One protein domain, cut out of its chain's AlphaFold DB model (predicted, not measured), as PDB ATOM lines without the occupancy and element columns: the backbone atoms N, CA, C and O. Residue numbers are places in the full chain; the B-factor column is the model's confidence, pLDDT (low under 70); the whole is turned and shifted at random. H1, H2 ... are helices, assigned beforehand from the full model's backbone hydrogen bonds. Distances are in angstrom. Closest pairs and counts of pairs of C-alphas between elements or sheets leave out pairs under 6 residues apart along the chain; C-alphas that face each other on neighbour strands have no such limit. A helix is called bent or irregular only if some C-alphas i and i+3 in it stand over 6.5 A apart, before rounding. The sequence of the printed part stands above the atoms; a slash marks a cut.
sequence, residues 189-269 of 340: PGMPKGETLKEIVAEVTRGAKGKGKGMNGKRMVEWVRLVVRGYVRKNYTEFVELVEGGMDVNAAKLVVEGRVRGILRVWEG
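AT A GLANCE: This is residues 189 to 269 of the 340 residues of an uncharacterized protein of Chaetomium thermophilum (strain DSM 1495 / CBS 144.50 / IMI 039719) (UniProt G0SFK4). Kinked H4, the longest helix by residues, crosses H2 on one side, and H1 crosses H2 on the other side. Short H3 folds back on H4 as a helical hairpin, near the last residues of H2, while residues 209 to 214 stick out between H1 and H2. The printed part has 81 residues with four named helices, H1, H2, H3 and H4 in chain order, and no named strand; the class is all helix. It is only just compact, close to loose, with a radius of gyration of the C-alphas of 13.8 A, and spans 38 by 28 by 22 A.

HOW THE PARTS SIT: Start at H4, residues 249 to 267, which has a kink of 52 degrees near residue 256 and is irregular, with C-alphas 255 and 258 7.1 A apart. Its residues 256 to 264 alone touch residues 229 to 233 of H2, residues 218 to 235; the closest C-alphas are those of Val 260 and Arg 233, 6.0 A apart. They run opposite ways at a steep tilt of 69.6 degrees, only just short of about perpendicular. Residues 249 to 256 of H4 alone touch H3, residues 239 to 244, at a shallow tilt of 21 degrees, opposite ways, closest at the C-alphas of Ala 252 and Phe 239, 6.0 A. H2 and H3 are close but not clearly touching. On H1, residues 195 to 208, look at 200 to 204, which alone touch H2, at a steep tilt of 55 degrees; the closest C-alphas, of Val 204 and Val 227, are 6.1 A apart. H1 is apart from H3 and H4. In H1, H2 and H3 every O i to N i+4 pair is within hydrogen-bond range, in H4 13 of 15.

IN THESE COORDINATES: Find C-alpha 249 at (97.084, -15.114, 92.672); H4 runs 24.6 A to C-alpha 267 at (113.528, -26.889, 106.641). H2 measures 25.7 A, H1 19.9 A from C-alpha 195 at (123.932, -20.662, 97.185), and H3 8.6 A.

THE WHOLE: The C-alphas farthest apart, of Lys 213 and Gly 245, are 39.6 A apart. The printed part has no cut; H1 to H2 is a short link, the others tight. Residues 209 to 215 are under pLDDT 70.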
ATOM      1  N   PRO A 189     117.093 -24.785 110.338       91.19
ATOM      2  CA  PRO A 189     118.333 -25.559 110.415       91.19
ATOM      3  C   PRO A 189     118.481 -26.605 109.294       91.19
ATOM      4  O   PRO A 189     119.607 -26.933 108.921       91.19
ATOM      5  N   GLY A 190     117.369 -27.112 108.749       87.62
ATOM      6  CA  GLY A 190     117.329 -28.121 107.681       87.62
ATOM      7  C   GLY A 190     117.392 -27.548 106.261       87.62
ATOM      8  O   GLY A 190     117.263 -28.289 105.291       87.62
ATOM      9  N   MET A 191     117.552 -26.232 106.116       87.00
ATOM     10  CA  MET A 191     117.579 -25.576 104.810       87.00
ATOM     11  C   MET A 191     118.863 -25.915 104.022       87.00
ATOM     12  O   MET A 191     119.941 -25.998 104.625       87.00
ATOM     13  N   PRO A 192     118.793 -26.049 102.679       84.81
ATOM     14  CA  PRO A 192     119.968 -26.263 101.840       84.81
ATOM     15  C   PRO A 192     121.054 -25.210 102.094       84.81
ATOM     16  O   PRO A 192     120.815 -24.000 102.052       84.81
ATOM     17  N   LYS A 193     122.267 -25.683 102.386       82.19
ATOM     18  CA  LYS A 193     123.439 -24.831 102.620       82.19
ATOM     19  C   LYS A 193     124.038 -24.408 101.276       82.19
ATOM     20  O   LYS A 193     123.974 -25.157 100.310       82.19
ATOM     21  N   GLY A 194     124.677 -23.238 101.231       83.38
ATOM     22  CA  GLY A 194     125.400 -22.767 100.043       83.38
ATOM     23  C   GLY A 194     124.712 -21.595  99.348       83.38
ATOM     24  O   GLY A 194     124.505 -20.554  99.973       83.38
ATOM     25  N   GLU A 195     124.421 -21.742  98.057       80.38
ATOM     26  CA  GLU A 195     123.932 -20.662  97.185       80.38
ATOM     27  C   GLU A 195     122.499 -20.240  97.526       80.38
ATOM     28  O   GLU A 195     122.258 -19.054  97.753       80.38
ATOM     29  N   THR A 196     121.596 -21.203  97.738       84.25
ATOM     30  CA  THR A 196     120.198 -20.968  98.144       84.25
ATOM     31  C   THR A 196     120.093 -20.091  99.397       84.25
ATOM     32  O   THR A 196     119.320 -19.138  99.444       84.25
ATOM     33  N   LEU A 197     120.923 -20.346 100.416       85.81
ATOM     34  CA  LEU A 197     120.936 -19.534 101.635       85.81
ATOM     35  C   LEU A 197     121.354 -18.081 101.350       85.81
ATOM     36  O   LEU A 197     120.757 -17.154 101.895       85.81
ATOM     37  N   LYS A 198     122.366 -17.865 100.502       87.19
ATOM     38  CA  LYS A 198     122.845 -16.515 100.163       87.19
ATOM     39  C   LYS A 198     121.788 -15.722  99.402       87.19
ATOM     40  O   LYS A 198     121.584 -14.548  99.707       87.19
ATOM     41  N   GLU A 199     121.091 -16.361  98.467       89.00
ATOM     42  CA  GLU A 199     119.999 -15.743  97.711       89.00
ATOM     43  C   GLU A 199     118.857 -15.294  98.624       89.00
ATOM     44  O   GLU A 199     118.431 -14.137  98.571       89.00
ATOM     45  N   ILE A 200     118.400 -16.174  99.519       88.56
ATOM     46  CA  ILE A 200     117.308 -15.850 100.443       88.56
ATOM     47  C   ILE A 200     117.744 -14.746 101.420       88.56
ATOM     48  O   ILE A 200     116.965 -13.836 101.704       88.56
ATOM     49  N   VAL A 201     118.986 -14.766 101.918       88.12
ATOM     50  CA  VAL A 201     119.510 -13.702 102.795       88.12
ATOM     51  C   VAL A 201     119.590 -12.360 102.067       88.12
ATOM     52  O   VAL A 201     119.227 -11.331 102.650       88.12
ATOM     53  N   ALA A 202     120.006 -12.348 100.800       87.19
ATOM     54  CA  ALA A 202     120.010 -11.141  99.978       87.19
ATOM     55  C   ALA A 202     118.583 -10.598  99.789       87.19
ATOM     56  O   ALA A 202     118.347  -9.401  99.971       87.19
ATOM     57  N   GLU A 203     117.614 -11.475  99.524       86.31
ATOM     58  CA  GLU A 203     116.202 -11.117  99.367       86.31
ATOM     59  C   GLU A 203     115.593 -10.567 100.670       86.31
ATOM     60  O   GLU A 203     114.937  -9.517 100.673       86.31
ATOM     61  N   VAL A 204     115.884 -11.213 101.804       86.94
ATOM     62  CA  VAL A 204     115.501 -10.749 103.146       86.94
ATOM     63  C   VAL A 204     116.057  -9.357 103.416       86.94
ATOM     64  O   VAL A 204     115.316  -8.468 103.850       86.94
ATOM     65  N   THR A 205     117.347  -9.161 103.145       84.44
ATOM     66  CA  THR A 205     118.053  -7.905 103.406       84.44
ATOM     67  C   THR A 205     117.520  -6.790 102.512       84.44
ATOM     68  O   THR A 205     117.258  -5.691 103.000       84.44
ATOM     69  N   ARG A 206     117.273  -7.077 101.228       83.75
ATOM     70  CA  ARG A 206     116.682  -6.145 100.261       83.75
ATOM     71  C   ARG A 206     115.291  -5.687 100.695       83.75
ATOM     72  O   ARG A 206     115.042  -4.486 100.735       83.75
ATOM     73  N   GLY A 207     114.419  -6.615 101.091       78.75
ATOM     74  CA  GLY A 207     113.078  -6.293 101.591       78.75
ATOM     75  C   GLY A 207     113.064  -5.610 102.969       78.75
ATOM     76  O   GLY A 207     112.085  -4.952 103.331       78.75
ATOM     77  N   ALA A 208     114.150  -5.743 103.735       77.06
ATOM     78  CA  ALA A 208     114.354  -5.053 105.004       77.06
ATOM     79  C   ALA A 208     114.857  -3.605 104.840       77.06
ATOM     80  O   ALA A 208     114.667  -2.794 105.757       77.06
ATOM     81  N   LYS A 209     115.470  -3.247 103.696       69.12
ATOM     82  CA  LYS A 209     115.928  -1.873 103.426       69.12
ATOM     83  C   LYS A 209     114.734  -0.912 103.520       69.12
ATOM     84  O   LYS A 209     113.696  -1.117 102.904       69.12
ATOM     85  N   GLY A 210     114.859   0.125 104.351       64.12
ATOM     86  CA  GLY A 210     113.794   1.111 104.594       64.12
ATOM     87  C   GLY A 210     112.842   0.794 105.756       64.12
ATOM     88  O   GLY A 210     112.168   1.699 106.238       64.12
ATOM     89  N   LYS A 211     112.847  -0.425 106.318       65.88
ATOM     90  CA  LYS A 211     112.056  -0.774 107.526       65.88
ATOM     91  C   LYS A 211     112.780  -0.444 108.842       65.88
ATOM     92  O   LYS A 211     112.444  -0.973 109.898       65.88
ATOM     93  N   GLY A 212     113.781   0.439 108.761       54.09
ATOM     94  CA  GLY A 212     114.928   0.614 109.661       54.09
ATOM     95  C   GLY A 212     114.689   1.083 111.101       54.09
ATOM     96  O   GLY A 212     115.625   1.581 111.717       54.09
ATOM     97  N   LYS A 213     113.495   0.918 111.676       49.81
ATOM     98  CA  LYS A 213     113.271   1.075 113.121       49.81
ATOM     99  C   LYS A 213     112.360  -0.043 113.638       49.81
ATOM    100  O   LYS A 213     111.207  -0.161 113.228       49.81
ATOM    101  N   GLY A 214     112.894  -0.868 114.542       57.97
ATOM    102  CA  GLY A 214     112.133  -1.888 115.274       57.97
ATOM    103  C   GLY A 214     112.125  -3.291 114.662       57.97
ATOM    104  O   GLY A 214     111.219  -4.068 114.955       57.97
ATOM    105  N   MET A 215     113.091  -3.632 113.806       69.81
ATOM    106  CA  MET A 215     113.283  -5.005 113.325       69.81
ATOM    107  C   MET A 215     114.100  -5.802 114.355       69.81
ATOM    108  O   MET A 215     115.255  -6.134 114.120       69.81
ATOM    109  N   ASN A 216     113.511  -6.046 115.527       76.56
ATOM    110  CA  ASN A 216     114.168  -6.743 116.634       76.56
ATOM    111  C   ASN A 216     113.594  -8.155 116.794       76.56
ATOM    112  O   ASN A 216     112.382  -8.339 116.664       76.56
ATOM    113  N   GLY A 217     114.462  -9.125 117.103       78.88
ATOM    114  CA  GLY A 217     114.125 -10.485 117.551       78.88
ATOM    115  C   GLY A 217     112.935 -11.119 116.827       78.88
ATOM    116  O   GLY A 217     113.060 -11.596 115.701       78.88
ATOM    117  N   LYS A 218     111.760 -11.083 117.467       84.50
ATOM    118  CA  LYS A 218     110.499 -11.658 116.967       84.50
ATOM    119  C   LYS A 218     110.134 -11.185 115.556       84.50
ATOM    120  O   LYS A 218     109.824 -11.998 114.693       84.50
ATOM    121  N   ARG A 219     110.268  -9.883 115.287       85.88
ATOM    122  CA  ARG A 219     109.947  -9.303 113.977       85.88
ATOM    123  C   ARG A 219     110.931  -9.747 112.895       85.88
ATOM    124  O   ARG A 219     110.545  -9.860 111.737       85.88
ATOM    125  N   MET A 220     112.189 -10.017 113.260       88.19
ATOM    126  CA  MET A 220     113.161 -10.597 112.327       88.19
ATOM    127  C   MET A 220     112.768 -12.027 111.957       88.19
ATOM    128  O   MET A 220     112.782 -12.371 110.782       88.19
ATOM    129  N   VAL A 221     112.371 -12.838 112.940       90.50
ATOM    130  CA  VAL A 221     111.928 -14.224 112.716       90.50
ATOM    131  C   VAL A 221     110.684 -14.271 111.826       90.50
ATOM    132  O   VAL A 221     110.661 -15.008 110.844       90.50
ATOM    133  N   GLU A 222     109.673 -13.453 112.120       90.56
ATOM    134  CA  GLU A 222     108.463 -13.346 111.294       90.56
ATOM    135  C   GLU A 222     108.791 -12.918 109.862       90.56
ATOM    136  O   GLU A 222     108.297 -13.510 108.904       90.56
ATOM    137  N   TRP A 223     109.672 -11.928 109.705       90.38
ATOM    138  CA  TRP A 223     110.111 -11.464 108.394       90.38
ATOM    139  C   TRP A 223     110.833 -12.559 107.606       90.38
ATOM    140  O   TRP A 223     110.515 -12.794 106.442       90.38
ATOM    141  N   VAL A 224     111.760 -13.271 108.250       92.12
ATOM    142  CA  VAL A 224     112.480 -14.398 107.649       92.12
ATOM    143  C   VAL A 224     111.499 -15.482 107.202       92.12
ATOM    144  O   VAL A 224     111.569 -15.913 106.057       92.12
ATOM    145  N   ARG A 225     110.520 -15.855 108.034       92.38
ATOM    146  CA  ARG A 225     109.476 -16.823 107.654       92.38
ATOM    147  C   ARG A 225     108.661 -16.375 106.446       92.38
ATOM    148  O   ARG A 225     108.364 -17.198 105.584       92.38
ATOM    149  N   LEU A 226     108.304 -15.092 106.364       92.56
ATOM    150  CA  LEU A 226     107.563 -14.549 105.222       92.56
ATOM    151  C   LEU A 226     108.374 -14.630 103.928       92.56
ATOM    152  O   LEU A 226     107.848 -15.065 102.903       92.56
ATOM    153  N   VAL A 227     109.647 -14.234 103.973       92.94
ATOM    154  CA  VAL A 227     110.513 -14.249 102.789       92.94
ATOM    155  C   VAL A 227     110.821 -15.679 102.357       92.94
ATOM    156  O   VAL A 227     110.682 -15.985 101.177       92.94
ATOM    157  N   VAL A 228     111.143 -16.573 103.296       94.00
ATOM    158  CA  VAL A 228     111.389 -17.993 103.001       94.00
ATOM    159  C   VAL A 228     110.131 -18.646 102.426       94.00
ATOM    160  O   VAL A 228     110.219 -19.305 101.397       94.00
ATOM    161  N   ARG A 229     108.940 -18.401 102.995       94.25
ATOM    162  CA  ARG A 229     107.672 -18.892 102.422       94.25
ATOM    163  C   ARG A 229     107.476 -18.398 100.988       94.25
ATOM    164  O   ARG A 229     107.074 -19.171 100.124       94.25
ATOM    165  N   GLY A 230     107.762 -17.121 100.731       93.94
ATOM    166  CA  GLY A 230     107.707 -16.542  99.390       93.94
ATOM    167  C   GLY A 230     108.700 -17.187  98.421       93.94
ATOM    168  O   GLY A 230     108.335 -17.465  97.283       93.94
ATOM    169  N   TYR A 231     109.924 -17.459  98.876       93.69
ATOM    170  CA  TYR A 231     110.956 -18.130  98.085       93.69
ATOM    171  C   TYR A 231     110.580 -19.580  97.769       93.69
ATOM    172  O   TYR A 231     110.656 -19.987  96.615       93.69
ATOM    173  N   VAL A 232     110.108 -20.337  98.766       94.12
ATOM    174  CA  VAL A 232     109.651 -21.725  98.586       94.12
ATOM    175  C   VAL A 232     108.494 -21.786  97.597       94.12
ATOM    176  O   VAL A 232     108.515 -22.594  96.675       94.12
ATOM    177  N   ARG A 233     107.519 -20.882  97.737       94.81
ATOM    178  CA  ARG A 233     106.387 -20.785  96.815       94.81
ATOM    179  C   ARG A 233     106.845 -20.561  95.372       94.81
ATOM    180  O   ARG A 233     106.336 -21.212  94.475       94.81
ATOM    181  N   LYS A 234     107.801 -19.663  95.137       93.31
ATOM    182  CA  LYS A 234     108.254 -19.351  93.775       93.31
ATOM    183  C   LYS A 234     109.134 -20.435  93.149       93.31
ATOM    184  O   LYS A 234     109.032 -20.632  91.949       93.31
ATOM    185  N   ASN A 235     109.992 -21.095  93.932       92.25
ATOM    186  CA  ASN A 235     111.042 -21.969  93.387       92.25
ATOM    187  C   ASN A 235     110.758 -23.471  93.515       92.25
ATOM    188  O   ASN A 235     111.337 -24.257  92.777       92.25
ATOM    189  N   TYR A 236     109.912 -23.890  94.461       90.81
ATOM    190  CA  TYR A 236     109.683 -25.313  94.757       90.81
ATOM    191  C   TYR A 236     108.227 -25.746  94.554       90.81
ATOM    192  O   TYR A 236     107.843 -26.848  94.955       90.81
ATOM    193  N   THR A 237     107.395 -24.880  93.971       95.31
ATOM    194  CA  THR A 237     106.001 -25.196  93.650       95.31
ATOM    195  C   THR A 237     105.622 -24.640  92.285       95.31
ATOM    196  O   THR A 237     106.248 -23.700  91.806       95.31
ATOM    197  N   GLU A 238     104.541 -25.162  91.719       94.56
ATOM    198  CA  GLU A 238     103.959 -24.758  90.428       94.56
ATOM    199  C   GLU A 238     103.254 -23.386  90.490       94.56
ATOM    200  O   GLU A 238     102.493 -23.020  89.606       94.56
ATOM    201  N   PHE A 239     103.480 -22.589  91.542       96.00
ATOM    202  CA  PHE A 239     102.817 -21.297  91.736       96.00
ATOM    203  C   PHE A 239     102.981 -20.350  90.543       96.00
ATOM    204  O   PHE A 239     102.033 -19.652  90.192       96.00
ATOM    205  N   VAL A 240     104.182 -20.290  89.957       95.50
ATOM    206  CA  VAL A 240     104.448 -19.423  88.801       95.50
ATOM    207  C   VAL A 240     103.633 -19.893  87.598       95.50
ATOM    208  O   VAL A 240     102.925 -19.086  87.009       95.50
ATOM    209  N   GLU A 241     103.634 -21.198  87.329       96.12
ATOM    210  CA  GLU A 241     102.888 -21.816  86.228       96.12
ATOM    211  C   GLU A 241     101.371 -21.623  86.380       96.12
ATOM    212  O   GLU A 241     100.695 -21.270  85.417       96.12
ATOM    213  N   LEU A 242     100.827 -21.766  87.595       96.56
ATOM    214  CA  LEU A 242      99.402 -21.539  87.867       96.56
ATOM    215  C   LEU A 242      98.984 -20.090  87.585       96.56
ATOM    216  O   LEU A 242      97.925 -19.849  87.006       96.56
ATOM    217  N   VAL A 243      99.808 -19.120  87.993       97.00
ATOM    218  CA  VAL A 243      99.526 -17.695  87.772       97.00
ATOM    219  C   VAL A 243      99.689 -17.324  86.296       97.00
ATOM    220  O   VAL A 243      98.864 -16.584  85.764       97.00
ATOM    221  N   GLU A 244     100.709 -17.849  85.617       96.31
ATOM    222  CA  GLU A 244     100.903 -17.656  84.173       96.31
ATOM    223  C   GLU A 244      99.790 -18.315  83.346       96.31
ATOM    224  O   GLU A 244      99.369 -17.761  82.334       96.31
ATOM    225  N   GLY A 245      99.231 -19.429  83.828       95.88
ATOM    226  CA  GLY A 245      98.036 -20.080  83.283       95.88
ATOM    227  C   GLY A 245      96.719 -19.329  83.531       95.88
ATOM    228  O   GLY A 245      95.656 -19.842  83.191       95.88
ATOM    229  N   GLY A 246      96.765 -18.129  84.124       96.69
ATOM    230  CA  GLY A 246      95.604 -17.256  84.317       96.69
ATOM    231  C   GLY A 246      94.820 -17.486  85.612       96.69
ATOM    232  O   GLY A 246      93.761 -16.883  85.793       96.69
ATOM    233  N   MET A 247      95.310 -18.323  86.533       95.50
ATOM    234  CA  MET A 247      94.683 -18.490  87.846       95.50
ATOM    235  C   MET A 247      94.886 -17.238  88.713       95.50
ATOM    236  O   MET A 247      95.961 -16.635  88.726       95.50
ATOM    237  N   ASP A 248      93.870 -16.867  89.502       97.44
ATOM    238  CA  ASP A 248      94.009 -15.782  90.476       97.44
ATOM    239  C   ASP A 248      95.150 -16.065  91.467       97.44
ATOM    240  O   ASP A 248      95.326 -17.176  91.970       97.44
ATOM    241  N   VAL A 249      95.902 -15.019  91.811       94.00
ATOM    242  CA  VAL A 249      97.084 -15.114  92.672       94.00
ATOM    243  C   VAL A 249      96.751 -15.698  94.046       94.00
ATOM    244  O   VAL A 249      97.583 -16.397  94.625       94.00
ATOM    245  N   ASN A 250      95.580 -15.410  94.621       95.31
ATOM    246  CA  ASN A 250      95.208 -15.955  95.927       95.31
ATOM    247  C   ASN A 250      94.700 -17.392  95.819       95.31
ATOM    248  O   ASN A 250      95.045 -18.196  96.684       95.31
ATOM    249  N   ALA A 251      93.980 -17.732  94.748       94.31
ATOM    250  CA  ALA A 251      93.622 -19.118  94.451       94.31
ATOM    251  C   ALA A 251      94.882 -19.988  94.278       94.31
ATOM    252  O   ALA A 251      95.040 -20.987  94.978       94.31
ATOM    253  N   ALA A 252      95.850 -19.535  93.475       95.75
ATOM    254  CA  ALA A 252      97.125 -20.223  93.282       95.75
ATOM    255  C   ALA A 252      97.907 -20.383  94.598       95.75
ATOM    256  O   ALA A 252      98.506 -21.428  94.841       95.75
ATOM    257  N   LYS A 253      97.876 -19.380  95.495       94.38
ATOM    258  CA  LYS A 253      98.482 -19.503  96.835       94.38
ATOM    259  C   LYS A 253      97.847 -20.619  97.657       94.38
ATOM    260  O   LYS A 253      98.594 -21.319  98.328       94.38
ATOM    261  N   LEU A 254      96.519 -20.751  97.645       95.00
ATOM    262  CA  LEU A 254      95.811 -21.775  98.420       95.00
ATOM    263  C   LEU A 254      96.164 -23.180  97.929       95.00
ATOM    264  O   LEU A 254      96.504 -24.029  98.750       95.00
ATOM    265  N   VAL A 255      96.187 -23.381  96.605       95.69
ATOM    266  CA  VAL A 255      96.543 -24.664  95.971       95.69
ATOM    267  C   VAL A 255      97.932 -25.136  96.409       95.69
ATOM    268  O   VAL A 255      98.115 -26.288  96.796       95.69
ATOM    269  N   VAL A 256      98.921 -24.239  96.416       96.25
ATOM    270  CA  VAL A 256     100.307 -24.609  96.745       96.25
ATOM    271  C   VAL A 256     100.624 -24.573  98.246       96.25
ATOM    272  O   VAL A 256     101.680 -25.061  98.650       96.25
ATOM    273  N   GLU A 257      99.758 -24.008  99.098       93.75
ATOM    274  CA  GLU A 257     100.078 -23.750 100.513       93.75
ATOM    275  C   GLU A 257     100.387 -25.042 101.287       93.75
ATOM    276  O   GLU A 257     101.273 -25.036 102.146       93.75
ATOM    277  N   GLY A 258      99.718 -26.156 100.963       93.38
ATOM    278  CA  GLY A 258     100.006 -27.467 101.556       93.38
ATOM    279  C   GLY A 258     101.440 -27.929 101.275       93.38
ATOM    280  O   GLY A 258     102.188 -28.246 102.204       93.38
ATOM    281  N   ARG A 259     101.864 -27.858 100.007       93.81
ATOM    282  CA  ARG A 259     103.224 -28.217  99.570       93.81
ATOM    283  C   ARG A 259     104.276 -27.286 100.168       93.81
ATOM    284  O   ARG A 259     105.281 -27.753 100.701       93.81
ATOM    285  N   VAL A 260     104.016 -25.974 100.158       95.12
ATOM    286  CA  VAL A 260     104.890 -24.975 100.794       95.12
ATOM    287  C   VAL A 260     105.066 -25.281 102.283       95.12
ATOM    288  O   VAL A 260     106.186 -25.251 102.788       95.12
ATOM    289  N   ARG A 261     103.982 -25.605 103.000       94.44
ATOM    290  CA  ARG A 261     104.029 -25.935 104.431       94.44
ATOM    291  C   ARG A 261     104.835 -27.205 104.705       94.44
ATOM    292  O   ARG A 261     105.585 -27.211 105.679       94.44
ATOM    293  N   GLY A 262     104.711 -28.230 103.862       93.56
ATOM    294  CA  GLY A 262     105.511 -29.454 103.955       93.56
ATOM    295  C   GLY A 262     107.010 -29.164 103.864       93.56
ATOM    296  O   GLY A 262     107.762 -29.488 104.778       93.56
ATOM    297  N   ILE A 263     107.430 -28.430 102.830       93.12
ATOM    298  CA  ILE A 263     108.840 -28.049 102.639       93.12
ATOM    299  C   ILE A 263     109.351 -27.210 103.819       93.12
ATOM    300  O   ILE A 263     110.439 -27.458 104.337       93.12
ATOM    301  N   LEU A 264     108.560 -26.235 104.281       93.31
ATOM    302  CA  LEU A 264     108.940 -25.405 105.424       93.31
ATOM    303  C   LEU A 264     109.132 -26.229 106.703       93.31
ATOM    304  O   LEU A 264     110.064 -25.934 107.442       93.31
ATOM    305  N   ARG A 265     108.311 -27.256 106.968       92.81
ATOM    306  CA  ARG A 265     108.482 -28.133 108.145       92.81
ATOM    307  C   ARG A 265     109.819 -28.867 108.115       92.81
ATOM    308  O   ARG A 265     110.548 -28.818 109.105       92.81
ATOM    309  N   VAL A 266     110.159 -29.449 106.964       91.94
ATOM    310  CA  VAL A 266     111.451 -30.116 106.748       91.94
ATOM    311  C   VAL A 266     112.599 -29.134 106.993       91.94
ATOM    312  O   VAL A 266     113.552 -29.442 107.706       91.94
ATOM    313  N   TRP A 267     112.493 -27.911 106.467       93.00
ATOM    314  CA  TRP A 267     113.528 -26.889 106.641       93.00
ATOM    315  C   TRP A 267     113.621 -26.360 108.076       93.00
ATOM    316  O   TRP A 267     114.717 -26.022 108.522       93.00
ATOM    317  N   GLU A 268     112.516 -26.315 108.826       91.75
ATOM    318  CA  GLU A 268     112.502 -25.997 110.263       91.75
ATOM    319  C   GLU A 268     113.125 -27.116 111.123       91.75
ATOM    320  O   GLU A 268     113.296 -26.934 112.327       91.75
ATOM    321  N   GLY A 269     113.497 -28.261 110.535       86.00
ATOM    322  CA  GLY A 269     114.043 -29.406 111.268       86.00
ATOM    323  C   GLY A 269     112.986 -30.169 112.066       86.00
ATOM    324  O   GLY A 269     113.327 -30.978 112.927       86.00
TER     325      GLY A 269